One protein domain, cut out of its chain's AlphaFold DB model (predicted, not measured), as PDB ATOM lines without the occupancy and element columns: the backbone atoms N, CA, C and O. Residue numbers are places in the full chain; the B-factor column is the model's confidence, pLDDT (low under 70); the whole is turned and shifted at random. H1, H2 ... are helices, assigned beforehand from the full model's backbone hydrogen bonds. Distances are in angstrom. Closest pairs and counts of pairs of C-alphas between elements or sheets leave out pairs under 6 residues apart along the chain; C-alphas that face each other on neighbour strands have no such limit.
ATOM      1  N   LYS A 119     -35.852 -17.358 -13.617       78.00
ATOM      2  CA  LYS A 119     -36.450 -16.028 -13.771       78.00
ATOM      3  C   LYS A 119     -37.340 -15.669 -12.578       78.00
ATOM      4  O   LYS A 119     -37.147 -14.612 -11.998       78.00
ATOM      5  N   GLU A 120     -38.247 -16.554 -12.166       77.94
ATOM      6  CA  GLU A 120     -39.137 -16.321 -11.012       77.94
ATOM      7  C   GLU A 120     -38.390 -16.176  -9.690       77.94
ATOM      8  O   GLU A 120     -38.767 -15.354  -8.865       77.94
ATOM      9  N   LYS A 121     -37.303 -16.930  -9.487       83.56
ATOM     10  CA  LYS A 121     -36.468 -16.753  -8.289       83.56
ATOM     11  C   LYS A 121     -35.855 -15.355  -8.232       83.56
ATOM     12  O   LYS A 121     -35.779 -14.774  -7.156       83.56
ATOM     13  N   ILE A 122     -35.434 -14.819  -9.381       86.44
ATOM     14  CA  ILE A 122     -34.893 -13.459  -9.463       86.44
ATOM     15  C   ILE A 122     -36.006 -12.430  -9.235       86.44
ATOM     16  O   ILE A 122     -35.784 -11.505  -8.463       86.44
ATOM     17  N   VAL A 123     -37.194 -12.617  -9.828       88.00
ATOM     18  CA  VAL A 123     -38.369 -11.755  -9.578       88.00
ATOM     19  C   VAL A 123     -38.682 -11.699  -8.089       88.00
ATOM     20  O   VAL A 123     -38.699 -10.620  -7.509       88.00
ATOM     21  N   LYS A 124     -38.832 -12.860  -7.447       88.25
ATOM     22  CA  LYS A 124     -39.140 -12.945  -6.021       88.25
ATOM     23  C   LYS A 124     -38.073 -12.261  -5.168       88.25
ATOM     24  O   LYS A 124     -38.399 -11.508  -4.262       88.25
ATOM     25  N   ASN A 125     -36.797 -12.456  -5.496       89.94
ATOM     26  CA  ASN A 125     -35.716 -11.760  -4.811       89.94
ATOM     27  C   ASN A 125     -35.798 -10.233  -5.007       89.94
ATOM     28  O   ASN A 125     -35.567  -9.490  -4.062       89.94
ATOM     29  N   ILE A 126     -36.138  -9.739  -6.202       90.88
ATOM     30  CA  ILE A 126     -36.364  -8.301  -6.427       90.88
ATOM     31  C   ILE A 126     -37.534  -7.807  -5.566       90.88
ATOM     32  O   ILE A 126     -37.417  -6.762  -4.932       90.88
ATOM     33  N   GLU A 127     -38.632  -8.558  -5.507       89.25
ATOM     34  CA  GLU A 127     -39.832  -8.199  -4.747       89.25
ATOM     35  C   GLU A 127     -39.633  -8.221  -3.228       89.25
ATOM     36  O   GLU A 127     -40.254  -7.413  -2.540       89.25
ATOM     37  N   GLU A 128     -38.776  -9.107  -2.712       92.69
ATOM     38  CA  GLU A 128     -38.424  -9.210  -1.288       92.69
ATOM     39  C   GLU A 128     -37.416  -8.140  -0.837       92.69
ATOM     40  O   GLU A 128     -37.394  -7.783   0.337       92.69
ATOM     41  N   ASN A 129     -36.576  -7.622  -1.743       93.50
ATOM     42  CA  ASN A 129     -35.535  -6.634  -1.410       93.50
ATOM     43  C   ASN A 129     -35.980  -5.168  -1.560       93.50
ATOM     44  O   ASN A 129     -35.198  -4.264  -1.267       93.50
ATOM     45  N   HIS A 130     -37.199  -4.914  -2.030       92.81
ATOM     46  CA  HIS A 130     -37.723  -3.563  -2.214       92.81
ATOM     47  C   HIS A 130     -39.111  -3.456  -1.581       92.81
ATOM     48  O   HIS A 130     -39.881  -4.407  -1.624       92.81
ATOM     49  N   ASP A 131     -39.460  -2.293  -1.038       90.56
ATOM     50  CA  ASP A 131     -40.800  -2.056  -0.479       90.56
ATOM     51  C   ASP A 131     -41.709  -1.320  -1.472       90.56
ATOM     52  O   ASP A 131     -42.903  -1.600  -1.561       90.56
ATOM     53  N   ASP A 132     -41.130  -0.417  -2.266       93.56
ATOM     54  CA  ASP A 132     -41.857   0.415  -3.222       93.56
ATOM     55  C   ASP A 132     -42.224  -0.350  -4.506       93.56
ATOM     56  O   ASP A 132     -41.375  -0.983  -5.143       93.56
ATOM     57  N   LEU A 133     -43.499  -0.269  -4.900       88.75
ATOM     58  CA  LEU A 133     -44.045  -0.979  -6.058       88.75
ATOM     59  C   LEU A 133     -43.416  -0.518  -7.383       88.75
ATOM     60  O   LEU A 133     -43.092  -1.356  -8.226       88.75
ATOM     61  N   MET A 134     -43.189   0.787  -7.564       89.38
ATOM     62  CA  MET A 134     -42.575   1.321  -8.784       89.38
ATOM     63  C   MET A 134     -41.112   0.895  -8.900       89.38
ATOM     64  O   MET A 134     -40.644   0.592  -9.997       89.38
ATOM     65  N   ILE A 135     -40.384   0.822  -7.783       90.19
ATOM     66  CA  ILE A 135     -39.002   0.330  -7.777       90.19
ATOM     67  C   ILE A 135     -38.943  -1.163  -8.125       90.19
ATOM     68  O   ILE A 135     -38.104  -1.554  -8.940       90.19
ATOM     69  N   LYS A 136     -39.854  -1.990  -7.588       92.56
ATOM     70  CA  LYS A 136     -39.966  -3.413  -7.969       92.56
ATOM     71  C   LYS A 136     -40.180  -3.571  -9.468       92.56
ATOM     72  O   LYS A 136     -39.445  -4.313 -10.120       92.56
ATOM     73  N   GLU A 137     -41.157  -2.852 -10.020       88.38
ATOM     74  CA  GLU A 137     -41.454  -2.884 -11.453       88.38
ATOM     75  C   GLU A 137     -40.270  -2.402 -12.296       88.38
ATOM     76  O   GLU A 137     -39.937  -3.033 -13.302       88.38
ATOM     77  N   LEU A 138     -39.589  -1.334 -11.871       89.81
ATOM     78  CA  LEU A 138     -38.422  -0.808 -12.567       89.81
ATOM     79  C   LEU A 138     -37.301  -1.848 -12.625       89.81
ATOM     80  O   LEU A 138     -36.776  -2.109 -13.702       89.81
ATOM     81  N   PHE A 139     -36.952  -2.490 -11.509       90.06
ATOM     82  CA  PHE A 139     -35.908  -3.521 -11.488       90.06
ATOM     83  C   PHE A 139     -36.299  -4.760 -12.301       90.06
ATOM     84  O   PHE A 139     -35.486  -5.284 -13.065       90.06
ATOM     85  N   ASN A 140     -37.553  -5.200 -12.198       88.62
ATOM     86  CA  ASN A 140     -38.082  -6.289 -13.015       88.62
ATOM     87  C   ASN A 140     -37.998  -5.965 -14.521       88.62
ATOM     88  O   ASN A 140     -37.640  -6.830 -15.326       88.62
ATOM     89  N   ALA A 141     -38.245  -4.719 -14.919       86.38
ATOM     90  CA  ALA A 141     -38.069  -4.276 -16.298       86.38
ATOM     91  C   ALA A 141     -36.594  -4.215 -16.710       86.38
ATOM     92  O   ALA A 141     -36.217  -4.818 -17.717       86.38
ATOM     93  N   LEU A 142     -35.758  -3.550 -15.905       86.31
ATOM     94  CA  LEU A 142     -34.331  -3.361 -16.163       86.31
ATOM     95  C   LEU A 142     -33.601  -4.694 -16.316       86.31
ATOM     96  O   LEU A 142     -32.805  -4.839 -17.229       86.31
ATOM     97  N   PHE A 143     -33.855  -5.676 -15.451       84.62
ATOM     98  CA  PHE A 143     -33.065  -6.909 -15.430       84.62
ATOM     99  C   PHE A 143     -33.738  -8.084 -16.122       84.62
ATOM    100  O   PHE A 143     -33.042  -8.957 -16.629       84.62
ATOM    101  N   LEU A 144     -35.070  -8.138 -16.159       83.56
ATOM    102  CA  LEU A 144     -35.805  -9.325 -16.612       83.56
ATOM    103  C   LEU A 144     -36.704  -9.066 -17.825       83.56
ATOM    104  O   LEU A 144     -37.421  -9.986 -18.250       83.56
ATOM    105  N   ALA A 145     -36.666  -7.841 -18.367       80.75
ATOM    106  CA  ALA A 145     -37.522  -7.372 -19.453       80.75
ATOM    107  C   ALA A 145     -39.012  -7.654 -19.178       80.75
ATOM    108  O   ALA A 145     -39.774  -8.016 -20.077       80.75
ATOM    109  N   ILE A 146     -39.418  -7.561 -17.907       82.56
ATOM    110  CA  ILE A 146     -40.824  -7.673 -17.518       82.56
ATOM    111  C   ILE A 146     -41.509  -6.344 -17.865       82.56
ATOM    112  O   ILE A 146     -40.960  -5.286 -17.556       82.56
ATOM    113  N   PRO A 147     -42.676  -6.363 -18.533       79.50
ATOM    114  CA  PRO A 147     -43.386  -5.136 -18.874       79.50
ATOM    115  C   PRO A 147     -43.734  -4.308 -17.631       79.50
ATOM    116  O   PRO A 147     -44.247  -4.849 -16.657       79.50
ATOM    117  N   VAL A 148     -43.503  -2.995 -17.700       84.06
ATOM    118  CA  VAL A 148     -43.900  -2.034 -16.656       84.06
ATOM    119  C   VAL A 148     -45.385  -1.674 -16.745       84.06
ATOM    120  O   VAL A 148     -45.978  -1.744 -17.832       84.06
ATOM    121  N   SER A 149     -45.974  -1.239 -15.627       85.56
ATOM    122  CA  SER A 149     -47.312  -0.640 -15.604       85.56
ATOM    123  C   SER A 149     -47.382   0.661 -16.418       85.56
ATOM    124  O   SER A 149     -46.367   1.266 -16.774       85.56
ATOM    125  N   SER A 150     -48.603   1.114 -16.724       82.69
ATOM    126  CA  SER A 150     -48.815   2.409 -17.384       82.69
ATOM    127  C   SER A 150     -48.314   3.577 -16.534       82.69
ATOM    128  O   SER A 150     -47.724   4.503 -17.073       82.69
ATOM    129  N   GLU A 151     -48.485   3.503 -15.215       86.81
ATOM    130  CA  GLU A 151     -48.058   4.552 -14.286       86.81
ATOM    131  C   GLU A 151     -46.533   4.710 -14.285       86.81
ATOM    132  O   GLU A 151     -46.019   5.802 -14.542       86.81
ATOM    133  N   LEU A 152     -45.788   3.611 -14.114       87.12
ATOM    134  CA  LEU A 152     -44.328   3.662 -14.174       87.12
ATOM    135  C   LEU A 152     -43.833   4.091 -15.563       87.12
ATOM    136  O   LEU A 152     -42.821   4.783 -15.682       87.12
ATOM    137  N   ARG A 153     -44.542   3.733 -16.637       84.06
ATOM    138  CA  ARG A 153     -44.197   4.193 -17.986       84.06
ATOM    139  C   ARG A 153     -44.332   5.699 -18.148       84.06
ATOM    140  O   ARG A 153     -43.461   6.307 -18.777       84.06
ATOM    141  N   ASP A 154     -45.389   6.291 -17.608       87.75
ATOM    142  CA  ASP A 154     -45.595   7.735 -17.668       87.75
ATOM    143  C   ASP A 154     -44.474   8.456 -16.914       87.75
ATOM    144  O   ASP A 154     -43.899   9.416 -17.430       87.75
ATOM    145  N   VAL A 155     -44.058   7.913 -15.764       88.00
ATOM    146  CA  VAL A 155     -42.884   8.382 -15.014       88.00
ATOM    147  C   VAL A 155     -41.606   8.256 -15.857       88.00
ATOM    148  O   VAL A 155     -40.937   9.254 -16.120       88.00
ATOM    149  N   ILE A 156     -41.274   7.065 -16.359       87.19
ATOM    150  CA  ILE A 156     -40.079   6.811 -17.189       87.19
ATOM    151  C   ILE A 156     -40.020   7.758 -18.403       87.19
ATOM    152  O   ILE A 156     -38.949   8.266 -18.760       87.19
ATOM    153  N   THR A 157     -41.170   8.011 -19.028       85.44
ATOM    154  CA  THR A 157     -41.313   8.933 -20.161       85.44
ATOM    155  C   THR A 157     -41.099  10.382 -19.737       85.44
ATOM    156  O   THR A 157     -40.327  11.095 -20.382       85.44
ATOM    157  N   ALA A 158     -41.716  10.813 -18.634       89.81
ATOM    158  CA  ALA A 158     -41.575  12.163 -18.095       89.81
ATOM    159  C   ALA A 158     -40.116  12.490 -17.738       89.81
ATOM    160  O   ALA A 158     -39.625  13.575 -18.055       89.81
ATOM    161  N   TYR A 159     -39.391  11.521 -17.173       88.25
ATOM    162  CA  TYR A 159     -37.961  11.634 -16.868       88.25
ATOM    163  C   TYR A 159     -37.046  11.417 -18.088       88.25
ATOM    164  O   TYR A 159     -35.830  11.552 -17.969       88.25
ATOM    165  N   ARG A 160     -37.600  11.120 -19.275       83.88
ATOM    166  CA  ARG A 160     -36.878  10.873 -20.542       83.88
ATOM    167  C   ARG A 160     -35.865   9.724 -20.489       83.88
ATOM    168  O   ARG A 160     -34.937   9.676 -21.295       83.88
ATOM    169  N   VAL A 161     -36.069   8.759 -19.595       85.31
ATOM    170  CA  VAL A 161     -35.170   7.607 -19.400       85.31
ATOM    171  C   VAL A 161     -35.659   6.326 -20.081       85.31
ATOM    172  O   VAL A 161     -35.021   5.286 -19.955       85.31
ATOM    173  N   ALA A 162     -36.739   6.390 -20.869       81.50
ATOM    174  CA  ALA A 162     -37.305   5.236 -21.582       81.50
ATOM    175  C   ALA A 162     -36.274   4.451 -22.408       81.50
ATOM    176  O   ALA A 162     -36.280   3.223 -22.405       81.50
ATOM    177  N   HIS A 163     -35.352   5.159 -23.064       74.81
ATOM    178  CA  HIS A 163     -34.290   4.549 -23.861       74.81
ATOM    179  C   HIS A 163     -33.294   3.746 -23.011       74.81
ATOM    180  O   HIS A 163     -32.853   2.685 -23.436       74.81
ATOM    181  N   VAL A 164     -32.964   4.213 -21.801       78.56
ATOM    182  CA  VAL A 164     -32.064   3.496 -20.883       78.56
ATOM    183  C   VAL A 164     -32.724   2.205 -20.415       78.56
ATOM    184  O   VAL A 164     -32.102   1.148 -20.469       78.56
ATOM    185  N   VAL A 165     -34.002   2.283 -20.030       78.12
ATOM    186  CA  VAL A 165     -34.757   1.124 -19.533       78.12
ATOM    187  C   VAL A 165     -34.986   0.082 -20.637       78.12
ATOM    188  O   VAL A 165     -34.884  -1.117 -20.391       78.12
ATOM    189  N   ALA A 166     -35.218   0.520 -21.877       70.00
ATOM    190  CA  ALA A 166     -35.355  -0.382 -23.021       70.00
ATOM    191  C   ALA A 166     -34.050  -1.129 -23.356       70.00
ATOM    192  O   ALA A 166     -34.092  -2.264 -23.822       70.00
ATOM    193  N   LEU A 167     -32.887  -0.512 -23.121       69.88
ATOM    194  CA  LEU A 167     -31.578  -1.101 -23.429       69.88
ATOM    195  C   LEU A 167     -31.033  -2.004 -22.314       69.88
ATOM    196  O   LEU A 167     -30.164  -2.833 -22.578       69.88
ATOM    197  N   SER A 168     -31.523  -1.861 -21.082       68.62
ATOM    198  CA  SER A 168     -30.981  -2.552 -19.907       68.62
ATOM    199  C   SER A 168     -31.402  -4.016 -19.746       68.62
ATOM    200  O   SER A 168     -30.691  -4.749 -19.062       68.62
ATOM    201  N   GLY A 169     -32.508  -4.450 -20.368       60.53
ATOM    202  CA  GLY A 169     -33.034  -5.819 -20.236       60.53
ATOM    203  C   GLY A 169     -31.984  -6.897 -20.536       60.53
ATOM    204  O   GLY A 169     -31.195  -6.755 -21.466       60.53
ATOM    205  N   PHE A 170     -31.964  -8.015 -19.797       54.25
ATOM    206  CA  PHE A 170     -31.164  -9.187 -20.190       54.25
ATOM    207  C   PHE A 170     -31.677  -9.746 -21.535       54.25
ATOM    208  O   PHE A 170     -32.595 -10.564 -21.596       54.25
ATOM    209  N   HIS A 171     -31.067  -9.306 -22.633       54.00
ATOM    210  CA  HIS A 171     -31.441  -9.630 -24.013       54.00
ATOM    211  C   HIS A 171     -30.874 -10.977 -24.503       54.00
ATOM    212  O   HIS A 171     -30.269 -11.047 -25.568       54.00
ATOM    213  N   TRP A 172     -31.037 -12.070 -23.749       46.69
ATOM    214  CA  TRP A 172     -30.501 -13.378 -24.175       46.69
ATOM    215  C   TRP A 172     -31.364 -14.092 -25.238       46.69
ATOM    216  O   TRP A 172     -30.830 -14.932 -25.948       46.69
ATOM    217  N   ASN A 173     -32.659 -13.769 -25.396       40.47
ATOM    218  CA  ASN A 173     -33.559 -14.611 -26.209       40.47
ATOM    219  C   ASN A 173     -34.688 -13.914 -27.009       40.47
ATOM    220  O   ASN A 173     -35.552 -14.626 -27.518       40.47
ATOM    221  N   ASP A 174     -34.729 -12.581 -27.154       45.06
ATOM    222  CA  ASP A 174     -35.815 -11.926 -27.920       45.06
ATOM    223  C   ASP A 174     -35.343 -10.762 -28.825       45.06
ATOM    224  O   ASP A 174     -35.021  -9.677 -28.322       45.06
ATOM    225  N   PRO A 175     -35.336 -10.947 -30.164       43.84
ATOM    226  CA  PRO A 175     -35.006  -9.904 -31.137       43.84
ATOM    227  C   PRO A 175     -36.037  -8.764 -31.243       43.84
ATOM    228  O   PRO A 175     -35.755  -7.779 -31.918       43.84
ATOM    229  N   LYS A 176     -37.227  -8.873 -30.625       46.44
ATOM    230  CA  LYS A 176     -38.320  -7.872 -30.706       46.44
ATOM    231  C   LYS A 176     -38.430  -6.952 -29.477       46.44
ATOM    232  O   LYS A 176     -39.410  -6.217 -29.315       46.44
ATOM    233  N   SER A 177     -37.439  -6.998 -28.595       46.19
ATOM    234  CA  SER A 177     -37.411  -6.294 -27.305       46.19
ATOM    235  C   SER A 177     -37.456  -4.765 -27.426       46.19
ATOM    236  O   SER A 177     -38.139  -4.113 -26.636       46.19
ATOM    237  N   VAL A 178     -36.816  -4.196 -28.453       42.94
ATOM    238  CA  VAL A 178     -36.737  -2.736 -28.650       42.94
ATOM    239  C   VAL A 178     -38.099  -2.125 -29.013       42.94
ATOM    240  O   VAL A 178     -38.460  -1.073 -28.486       42.94
ATOM    241  N   ASP A 179     -38.902  -2.810 -29.833       41.41
ATOM    242  CA  ASP A 179     -40.203  -2.290 -30.290       41.41
ATOM    243  C   ASP A 179     -41.320  -2.475 -29.248       41.41
ATOM    244  O   ASP A 179     -42.268  -1.689 -29.181       41.41
ATOM    245  N   THR A 180     -41.204  -3.487 -28.381       45.88
ATOM    246  CA  THR A 180     -42.241  -3.810 -27.382       45.88
ATOM    247  C   THR A 180     -42.264  -2.812 -26.215       45.88
ATOM    248  O   THR A 180     -43.311  -2.613 -25.597       45.88
ATOM    249  N   PHE A 181     -41.140  -2.143 -25.928       44.84
ATOM    250  CA  PHE A 181     -41.037  -1.188 -24.820       44.84
ATOM    251  C   PHE A 181     -41.669   0.182 -25.130       44.84
ATOM    252  O   PHE A 181     -42.110   0.872 -24.213       44.84
ATOM    253  N   LEU A 182     -41.743   0.573 -26.411       37.56
ATOM    254  CA  LEU A 182     -42.162   1.921 -26.825       37.56
ATOM    255  C   LEU A 182     -43.555   1.996 -27.480       37.56
ATOM    256  O   LEU A 182     -44.102   3.092 -27.556       37.56
TER     257      LEU A 182
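What this domain is: This is residues 119 to 182 of the 184 residues of an uncharacterized protein of Arcobacter trophiarum LMG 25534 (UniProt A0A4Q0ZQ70). Two short helical hairpins, H1 with H2 and H4 with H5, make a flat body, and the helix H3 joins them, set across near the first residues of H2 and H4. The hairpins meet only through one part of H2, residues 141 to 143, and H4. The printed part has 64 residues, with five named helices in the order H1 to H5 and no named strand; the class is all helix. It is compact, with a radius of gyration of the C-alphas of 11.5 A and spans of 29 by 29 by 15 A.

How they stand to each other: H1, residues 119 to 129, touches H2, residues 133 to 144, closest at the C-alphas of Glu 127 and Lys 136, 5.8 A apart; this hairpin runs opposite ways at a shallow tilt of 34 degrees, only just short of steep. H2 is the hub. With residues 134 to 138 alone it only just touches H3, residues 150 to 158, with 3 pairs of C-alphas within 8 A, the closest being Met 134 and Leu 152 at 6.1 A; the two are about perpendicular, at 78 degrees. H2 also touches H4, residues 162 to 168, with residues 141 to 143 alone, at a steep tilt of 50 degrees, the same way; the closest C-alphas, of Leu 142 and Ser 168, are 5.1 A apart. H3 and H4 are close but not clearly touching. H4 touches H5, residues 177 to 182, in a hairpin at a shallow tilt of 21 degrees, opposite ways, with the C-alphas of Ala 166 and Phe 181 closest at 6.0 A. H1 and H5 are apart. Every O i to N i+4 pair is within hydrogen-bond range in H1, H2, H3 and H4; in H5 0 of 2 are, and 0 of 3 O i to N i+3 pairs.

Where its parts are: H1 begins at C-alpha 119 (-36.450, -16.028, -13.771) and is 15.6 A long. H2 is 15.8 A long, H3 12.2 A, H4 10.2 A and H5 9.5 A, ending at C-alpha 182 (-42.162, 1.921, -26.825).

The domain as a whole: The two C-alphas farthest apart, of Asp 131 and Pro 175, are 32.2 A apart. The printed part has no cut and no long link. Residues 167 to 182 have pLDDT under 70.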